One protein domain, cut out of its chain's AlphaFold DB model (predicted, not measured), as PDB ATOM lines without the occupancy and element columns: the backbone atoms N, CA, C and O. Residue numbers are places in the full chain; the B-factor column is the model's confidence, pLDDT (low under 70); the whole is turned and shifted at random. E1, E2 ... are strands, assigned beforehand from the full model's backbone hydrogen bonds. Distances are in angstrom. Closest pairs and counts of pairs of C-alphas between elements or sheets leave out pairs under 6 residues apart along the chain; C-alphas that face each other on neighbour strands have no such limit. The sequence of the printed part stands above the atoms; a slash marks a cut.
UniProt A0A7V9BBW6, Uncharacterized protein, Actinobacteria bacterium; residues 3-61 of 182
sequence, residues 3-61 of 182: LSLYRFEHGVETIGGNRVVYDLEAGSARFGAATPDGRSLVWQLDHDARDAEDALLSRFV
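What this domain is: This is residues 3 to 61 of the 182 residues of an uncharacterized protein of Actinobacteria bacterium (UniProt A0A7V9BBW6). This is a single, twisted antiparallel sheet of five strands, drawn out into an elongated shape, with the long strand E2 folded back on itself so that one end of the sheet is doubled over. The hairpin of E2 and E3 makes this folded end, E4 and E1 run side by side through the middle, and the short E5 makes the opposite edge. The 59 printed residues hold five named strands, E1 to E5 in chain order, and no named helix; the class is all strand, and the sheet's order is E3, E2, E4, E1, E5. The whole is compact, with a radius of gyration of the C-alphas of 10.9 A, and spans 30 by 19 by 16 A.

How they stand to each other: E1, residues 3 to 8, is an inner strand. On one side of it stands E5, residues 57 to 60, antiparallel at 165 degrees; the C-alphas of Ser 4 and Ser 58 face each other at 4.1 A, and N 5 and O 57 are within hydrogen-bond range at 2.8 A. On the other side of E1 stands E4, residues 40 to 46, antiparallel at 151 degrees, with N 6 and O 42 at 2.8 A and N 42 and O 6 at 2.9 A. E2, residues 14 to 23, bends by 135 degrees at residue 17. Its residues 18 to 23 face E4, antiparallel at 146 degrees, with N 22 and O 41 at 2.8 A. E3, residues 28 to 34, is the antiparallel neighbour of E2 at 161 degrees, and the two form a hairpin. E3 pairs on both sides of the bend: N 30 and O 21 are 2.8 A apart, and N 14 and O 34 are also 2.8 A apart. E3 and E5 are the edge strands and are apart; E1 and E2 are apart too.

Where its parts are: E1 begins at C-alpha 3, (170.013, 125.271, 125.871), and is 16.8 A long. E2 has the most residues, ten, yet measures 12.4 A from C-alpha 14 at (159.044, 137.163, 129.043) to C-alpha 23. E3 is 11.3 A long and E4 17.8 A. E5 measures 10.6 A and ends at C-alpha 60, (171.262, 119.072, 125.023).

The domain as a whole: The two C-alphas farthest apart are those of Ala 26 and Asp 48, 30.7 A, while the first and last printed C-alphas, Leu 3 and Val 61, are 6.3 A apart. The links from E1 to E2, E2 to E3 and E3 to E4 are tight; that from E4 to E5, with 10 residues, is short. The printed part has no cut. Its mean pLDDT is 95.1, and no printed residue is under 70.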
ATOM      1  N   LEU A   3     169.801 123.856 126.151       98.12
ATOM      2  CA  LEU A   3     170.013 125.271 125.871       98.12
ATOM      3  C   LEU A   3     169.432 125.542 124.488       98.12
ATOM      4  O   LEU A   3     169.857 124.922 123.508       98.12
ATOM      5  N   SER A   4     168.476 126.455 124.428       98.50
ATOM      6  CA  SER A   4     167.759 126.799 123.208       98.50
ATOM      7  C   SER A   4     167.861 128.286 122.928       98.50
ATOM      8  O   SER A   4     167.950 129.091 123.851       98.50
ATOM      9  N   LEU A   5     167.849 128.635 121.649       98.75
ATOM     10  CA  LEU A   5     167.802 129.992 121.136       98.75
ATOM     11  C   LEU A   5     166.537 130.158 120.301       98.75
ATOM     12  O   LEU A   5     166.313 129.391 119.370       98.75
ATOM     13  N   TYR A   6     165.775 131.201 120.596       98.44
ATOM     14  CA  TYR A   6     164.586 131.624 119.868       98.44
ATOM     15  C   TYR A   6     164.821 132.995 119.254       98.44
ATOM     16  O   TYR A   6     165.543 133.822 119.818       98.44
ATOM     17  N   ARG A   7     164.184 133.246 118.111       97.94
ATOM     18  CA  ARG A   7     164.205 134.543 117.437       97.94
ATOM     19  C   ARG A   7     162.782 135.052 117.286       97.94
ATOM     20  O   ARG A   7     161.930 134.344 116.761       97.94
ATOM     21  N   PHE A   8     162.559 136.285 117.711       97.44
ATOM     22  CA  PHE A   8     161.280 136.973 117.610       97.44
ATOM     23  C   PHE A   8     161.432 138.157 116.658       97.44
ATOM     24  O   PHE A   8     162.304 139.002 116.859       97.44
ATOM     25  N   GLU A   9     160.607 138.199 115.609       95.75
ATOM     26  CA  GLU A   9     160.621 139.285 114.612       95.75
ATOM     27  C   GLU A   9     159.808 140.512 115.052       95.75
ATOM     28  O   GLU A   9     159.995 141.621 114.551       95.75
ATOM     29  N   HIS A  10     158.892 140.302 115.991       91.56
ATOM     30  CA  HIS A  10     158.011 141.299 116.582       91.56
ATOM     31  C   HIS A  10     158.112 141.122 118.098       91.56
ATOM     32  O   HIS A  10     158.261 139.977 118.529       91.56
ATOM     33  N   GLY A  11     158.097 142.221 118.861       90.12
ATOM     34  CA  GLY A  11     158.416 142.264 120.293       90.12
ATOM     35  C   GLY A  11     157.966 141.059 121.123       90.12
ATOM     36  O   GLY A  11     156.924 140.452 120.871       90.12
ATOM     37  N   VAL A  12     158.763 140.710 122.132       95.38
ATOM     38  CA  VAL A  12     158.542 139.529 122.976       95.38
ATOM     39  C   VAL A  12     158.309 139.940 124.419       95.38
ATOM     40  O   VAL A  12     159.015 140.790 124.945       95.38
ATOM     41  N   GLU A  13     157.357 139.295 125.086       96.12
ATOM     42  CA  GLU A  13     157.200 139.374 126.534       96.12
ATOM     43  C   GLU A  13     157.710 138.086 127.182       96.12
ATOM     44  O   GLU A  13     157.348 136.971 126.807       96.12
ATOM     45  N   THR A  14     158.558 138.247 128.190       94.81
ATOM     46  CA  THR A  14     159.044 137.163 129.043       94.81
ATOM     47  C   THR A  14     158.699 137.485 130.490       94.81
ATOM     48  O   THR A  14     158.862 138.615 130.942       94.81
ATOM     49  N   ILE A  15     158.227 136.480 131.232       88.88
ATOM     50  CA  ILE A  15     157.711 136.635 132.606       88.88
ATOM     51  C   ILE A  15     158.688 136.144 133.694       88.88
ATOM     52  O   ILE A  15     158.328 136.086 134.867       88.88
ATOM     53  N   GLY A  16     159.918 135.757 133.328       88.94
ATOM     54  CA  GLY A  16     160.931 135.213 134.245       88.94
ATOM     55  C   GLY A  16     161.603 133.935 133.734       88.94
ATOM     56  O   GLY A  16     161.597 133.661 132.535       88.94
ATOM     57  N   GLY A  17     162.158 133.135 134.647       91.25
ATOM     58  CA  GLY A  17     162.859 131.881 134.338       91.25
ATOM     59  C   GLY A  17     164.313 132.075 133.902       91.25
ATOM     60  O   GLY A  17     164.813 133.197 133.830       91.25
ATOM     61  N   ASN A  18     164.996 130.967 133.605       95.31
ATOM     62  CA  ASN A  18     166.382 130.973 133.128       95.31
ATOM     63  C   ASN A  18     166.435 131.386 131.656       95.31
ATOM     64  O   ASN A  18     166.641 130.555 130.767       95.31
ATOM     65  N   ARG A  19     166.188 132.677 131.427       97.00
ATOM     66  CA  ARG A  19     166.097 133.304 130.113       97.00
ATOM     67  C   ARG A  19     167.052 134.481 130.020       97.00
ATOM     68  O   ARG A  19     167.089 135.321 130.915       97.00
ATOM     69  N   VAL A  20     167.780 134.561 128.916       98.56
ATOM     70  CA  VAL A  20     168.527 135.756 128.521       98.56
ATOM     71  C   VAL A  20     167.849 136.334 127.292       98.56
ATOM     72  O   VAL A  20     167.803 135.676 126.256       98.56
ATOM     73  N   VAL A  21     167.338 137.555 127.411       98.62
ATOM     74  CA  VAL A  21     166.688 138.290 126.324       98.62
ATOM     75  C   VAL A  21     167.660 139.337 125.804       98.62
ATOM     76  O   VAL A  21     168.119 140.181 126.571       98.62
ATOM     77  N   TYR A  22     167.986 139.275 124.519       98.62
ATOM     78  CA  TYR A  22     168.827 140.244 123.826       98.62
ATOM     79  C   TYR A  22     167.990 141.026 122.818       98.62
ATOM     80  O   TYR A  22     167.395 140.441 121.912       98.62
ATOM     81  N   ASP A  23     167.971 142.341 122.987       97.88
ATOM     82  CA  ASP A  23     167.324 143.295 122.094       97.88
ATOM     83  C   ASP A  23     168.279 143.608 120.932       97.88
ATOM     84  O   ASP A  23     169.379 144.134 121.149       97.88
ATOM     85  N   LEU A  24     167.890 143.234 119.707       97.44
ATOM     86  CA  LEU A  24     168.737 143.375 118.520       97.44
ATOM     87  C   LEU A  24     168.932 144.838 118.115       97.44
ATOM     88  O   LEU A  24     169.977 145.170 117.556       97.44
ATOM     89  N   GLU A  25     167.960 145.700 118.396       94.75
ATOM     90  CA  GLU A  25     168.015 147.122 118.076       94.75
ATOM     91  C   GLU A  25     168.825 147.903 119.117       94.75
ATOM     92  O   GLU A  25     169.677 148.717 118.756       94.75
ATOM     93  N   ALA A  26     168.601 147.642 120.405       95.56
ATOM     94  CA  ALA A  26     169.305 148.326 121.488       95.56
ATOM     95  C   ALA A  26     170.710 147.760 121.751       95.56
ATOM     96  O   ALA A  26     171.530 148.418 122.393       95.56
ATOM     97  N   GLY A  27     170.993 146.533 121.307       97.12
ATOM     98  CA  GLY A  27     172.265 145.856 121.557       97.12
ATOM     99  C   GLY A  27     172.514 145.561 123.040       97.12
ATOM    100  O   GLY A  27     173.655 145.614 123.500       97.12
ATOM    101  N   SER A  28     171.449 145.286 123.799       97.25
ATOM    102  CA  SER A  28     171.493 145.091 125.254       97.25
ATOM    103  C   SER A  28     170.831 143.779 125.671       97.25
ATOM    104  O   SER A  28     169.943 143.278 124.982       97.25
ATOM    105  N   ALA A  29     171.272 143.214 126.799       98.19
ATOM    106  CA  ALA A  29     170.766 141.950 127.324       98.19
ATOM    107  C   ALA A  29     170.107 142.125 128.699       98.19
ATOM    108  O   ALA A  29     170.547 142.936 129.514       98.19
ATOM    109  N   ARG A  30     169.064 141.336 128.973       97.94
ATOM    110  CA  ARG A  30     168.340 141.283 130.254       97.94
ATOM    111  C   ARG A  30     168.119 139.830 130.667       97.94
ATOM    112  O   ARG A  30     168.025 138.950 129.811       97.94
ATOM    113  N   PHE A  31     168.035 139.580 131.970       98.19
ATOM    114  CA  PHE A  31     167.722 138.258 132.514       98.19
ATOM    115  C   PHE A  31     166.259 138.173 132.959       98.19
ATOM    116  O   PHE A  31     165.743 139.101 133.581       98.19
ATOM    117  N   GLY A  32     165.621 137.031 132.713       96.19
ATOM    118  CA  GLY A  32     164.298 136.721 133.239       96.19
ATOM    119  C   GLY A  32     163.186 137.476 132.519       96.19
ATOM    120  O   GLY A  32     162.814 137.087 131.416       96.19
ATOM    121  N   ALA A  33     162.608 138.486 133.176       95.19
ATOM    122  CA  ALA A  33     161.467 139.230 132.650       95.19
ATOM    123  C   ALA A  33     161.905 140.432 131.801       95.19
ATOM    124  O   ALA A  33     162.730 141.244 132.226       95.19
ATOM    125  N   ALA A  34     161.341 140.550 130.604       94.88
ATOM    126  CA  ALA A  34     161.640 141.606 129.643       94.88
ATOM    127  C   ALA A  34     160.523 141.733 128.602       94.88
ATOM    128  O   ALA A  34     159.915 140.730 128.225       94.88
ATOM    129  N   THR A  35     160.317 142.956 128.113       95.62
ATOM    130  CA  THR A  35     159.325 143.311 127.085       95.62
ATOM    131  C   THR A  35     159.940 144.203 125.994       95.62
ATOM    132  O   THR A  35     159.561 145.369 125.883       95.62
ATOM    133  N   PRO A  36     160.974 143.758 125.255       93.69
ATOM    134  CA  PRO A  36     161.461 144.517 124.104       93.69
ATOM    135  C   PRO A  36     160.381 144.616 123.018       93.69
ATOM    136  O   PRO A  36     159.758 143.618 122.659       93.69
ATOM    137  N   ASP A  37     160.200 145.815 122.466       91.62
ATOM    138  CA  ASP A  37     159.212 146.083 121.410       91.62
ATOM    139  C   ASP A  37     159.664 145.556 120.030       91.62
ATOM    140  O   ASP A  37     158.843 145.293 119.147       91.62
ATOM    141  N   GLY A  38     160.982 145.424 119.842       93.56
ATOM    142  CA  GLY A  38     161.641 145.094 118.579       93.56
ATOM    143  C   GLY A  38     162.042 143.627 118.420       93.56
ATOM    144  O   GLY A  38     161.569 142.727 119.121       93.56
ATOM    145  N   ARG A  39     162.947 143.380 117.470       97.50
ATOM    146  CA  ARG A  39     163.446 142.033 117.209       97.50
ATOM    147  C   ARG A  39     164.307 141.591 118.374       97.50
ATOM    148  O   ARG A  39     165.148 142.324 118.889       97.50
ATOM    149  N   SER A  40     164.113 140.348 118.778       98.12
ATOM    150  CA  SER A  40     164.743 139.842 119.988       98.12
ATOM    151  C   SER A  40     165.250 138.428 119.811       98.12
ATOM    152  O   SER A  40     164.676 137.612 119.089       98.12
ATOM    153  N   LEU A  41     166.332 138.137 120.519       98.69
ATOM    154  CA  LEU A  41     166.848 136.792 120.700       98.69
ATOM    155  C   LEU A  41     166.615 136.376 122.145       98.69
ATOM    156  O   LEU A  41     166.906 137.141 123.065       98.69
ATOM    157  N   VAL A  42     166.115 135.164 122.351       98.56
ATOM    158  CA  VAL A  42     165.907 134.616 123.692       98.56
ATOM    159  C   VAL A  42     166.677 133.316 123.808       98.56
ATOM    160  O   VAL A  42     166.374 132.355 123.108       98.56
ATOM    161  N   TRP A  43     167.659 133.274 124.703       98.69
ATOM    162  CA  TRP A  43     168.245 132.015 125.149       98.69
ATOM    163  C   TRP A  43     167.470 131.511 126.352       98.69
ATOM    164  O   TRP A  43     167.248 132.271 127.291       98.69
ATOM    165  N   GLN A  44     167.099 130.236 126.344       97.25
ATOM    166  CA  GLN A  44     166.335 129.603 127.413       97.25
ATOM    167  C   GLN A  44     166.943 128.251 127.775       97.25
ATOM    168  O   GLN A  44     167.418 127.511 126.911       97.25
ATOM    169  N   LEU A  45     166.917 127.937 129.069       96.38
ATOM    170  CA  LEU A  45     167.126 126.581 129.556       96.38
ATOM    171  C   LEU A  45     165.791 125.829 129.605       96.38
ATOM    172  O   LEU A  45     165.025 125.989 130.554       96.38
ATOM    173  N   ASP A  46     165.546 125.010 128.588       93.44
ATOM    174  CA  ASP A  46     164.346 124.184 128.439       93.44
ATOM    175  C   ASP A  46     164.475 122.848 129.173       93.44
ATOM    176  O   ASP A  46     165.581 122.301 129.332       93.44
ATOM    177  N   HIS A  47     163.339 122.292 129.608       89.94
ATOM    178  CA  HIS A  47     163.330 121.010 130.300       89.94
ATOM    179  C   HIS A  47     163.654 119.877 129.320       89.94
ATOM    180  O   HIS A  47     164.624 119.130 129.520       89.94
ATOM    181  N   ASP A  48     162.904 119.811 128.218       87.69
ATOM    182  CA  ASP A  48     163.031 118.778 127.195       87.69
ATOM    183  C   ASP A  48     162.881 119.313 125.756       87.69
ATOM    184  O   ASP A  48     162.976 120.508 125.497       87.69
ATOM    185  N   ALA A  49     162.788 118.401 124.783       83.75
ATOM    186  CA  ALA A  49     162.715 118.752 123.366       83.75
ATOM    187  C   ALA A  49     161.358 119.332 122.934       83.75
ATOM    188  O   ALA A  49     161.324 120.030 121.928       83.75
ATOM    189  N   ARG A  50     160.269 119.051 123.660       88.00
ATOM    190  CA  ARG A  50     158.927 119.578 123.367       88.00
ATOM    191  C   ARG A  50     158.845 121.054 123.719       88.00
ATOM    192  O   ARG A  50     158.316 121.831 122.942       88.00
ATOM    193  N   ASP A  51     159.460 121.439 124.832       85.25
ATOM    194  CA  ASP A  51     159.593 122.849 125.212       85.25
ATOM    195  C   ASP A  51     160.393 123.662 124.180       85.25
ATOM    196  O   ASP A  51     160.255 124.879 124.128       85.25
ATOM    197  N   ALA A  52     161.218 122.987 123.366       90.38
ATOM    198  CA  ALA A  52     162.142 123.582 122.406       90.38
ATOM    199  C   ALA A  52     161.708 123.481 120.935       90.38
ATOM    200  O   ALA A  52     162.551 123.655 120.051       90.38
ATOM    201  N   GLU A  53     160.437 123.174 120.662       87.50
ATOM    202  CA  GLU A  53     159.940 122.867 119.311       87.50
ATOM    203  C   GLU A  53     160.183 124.006 118.304       87.50
ATOM    204  O   GLU A  53     160.654 123.752 117.197       87.50
ATOM    205  N   ASP A  54     159.990 125.258 118.726       93.25
ATOM    206  CA  ASP A  54     160.151 126.449 117.875       93.25
ATOM    207  C   ASP A  54     161.528 127.124 118.001       93.25
ATOM    208  O   ASP A  54     161.744 128.253 117.545       93.25
ATOM    209  N   ALA A  55     162.489 126.464 118.651       97.56
ATOM    210  CA  ALA A  55     163.821 127.022 118.805       97.56
ATOM    211  C   ALA A  55     164.543 127.087 117.450       97.56
ATOM    212  O   ALA A  55     164.689 126.083 116.752       97.56
ATOM    213  N   LEU A  56     165.119 128.251 117.132       98.00
ATOM    214  CA  LEU A  56     166.057 128.416 116.015       98.00
ATOM    215  C   LEU A  56     167.219 127.418 116.124       98.00
ATOM    216  O   LEU A  56     167.687 126.867 115.129       98.00
ATOM    217  N   LEU A  57     167.700 127.200 117.348       98.50
ATOM    218  CA  LEU A  57     168.696 126.189 117.653       98.50
ATOM    219  C   LEU A  57     168.487 125.675 119.070       98.50
ATOM    220  O   LEU A  57     168.433 126.461 120.007       98.50
ATOM    221  N   SER A  58     168.460 124.355 119.243       98.25
ATOM    222  CA  SER A  58     168.407 123.731 120.563       98.25
ATOM    223  C   SER A  58     169.410 122.590 120.683       98.25
ATOM    224  O   SER A  58     169.543 121.752 119.777       98.25
ATOM    225  N   ARG A  59     170.123 122.528 121.810       97.88
ATOM    226  CA  ARG A  59     171.107 121.480 122.109       97.88
ATOM    227  C   ARG A  59     170.970 120.977 123.533       97.88
ATOM    228  O   ARG A  59     170.703 121.739 124.454       97.88
ATOM    229  N   PHE A  60     171.161 119.671 123.699       96.56
ATOM    230  CA  PHE A  60     171.262 119.072 125.023       96.56
ATOM    231  C   PHE A  60     172.501 119.619 125.734       96.56
ATOM    232  O   PHE A  60     173.570 119.710 125.133       96.56
ATOM    233  N   VAL A  61     172.343 119.958 127.010       95.94
ATOM    234  CA  VAL A  61     173.445 120.347 127.890       95.94
ATOM    235  C   VAL A  61     173.375 119.513 129.162       95.94
ATOM    236  O   VAL A  61     172.306 119.354 129.760       95.94
TER     237      VAL A  61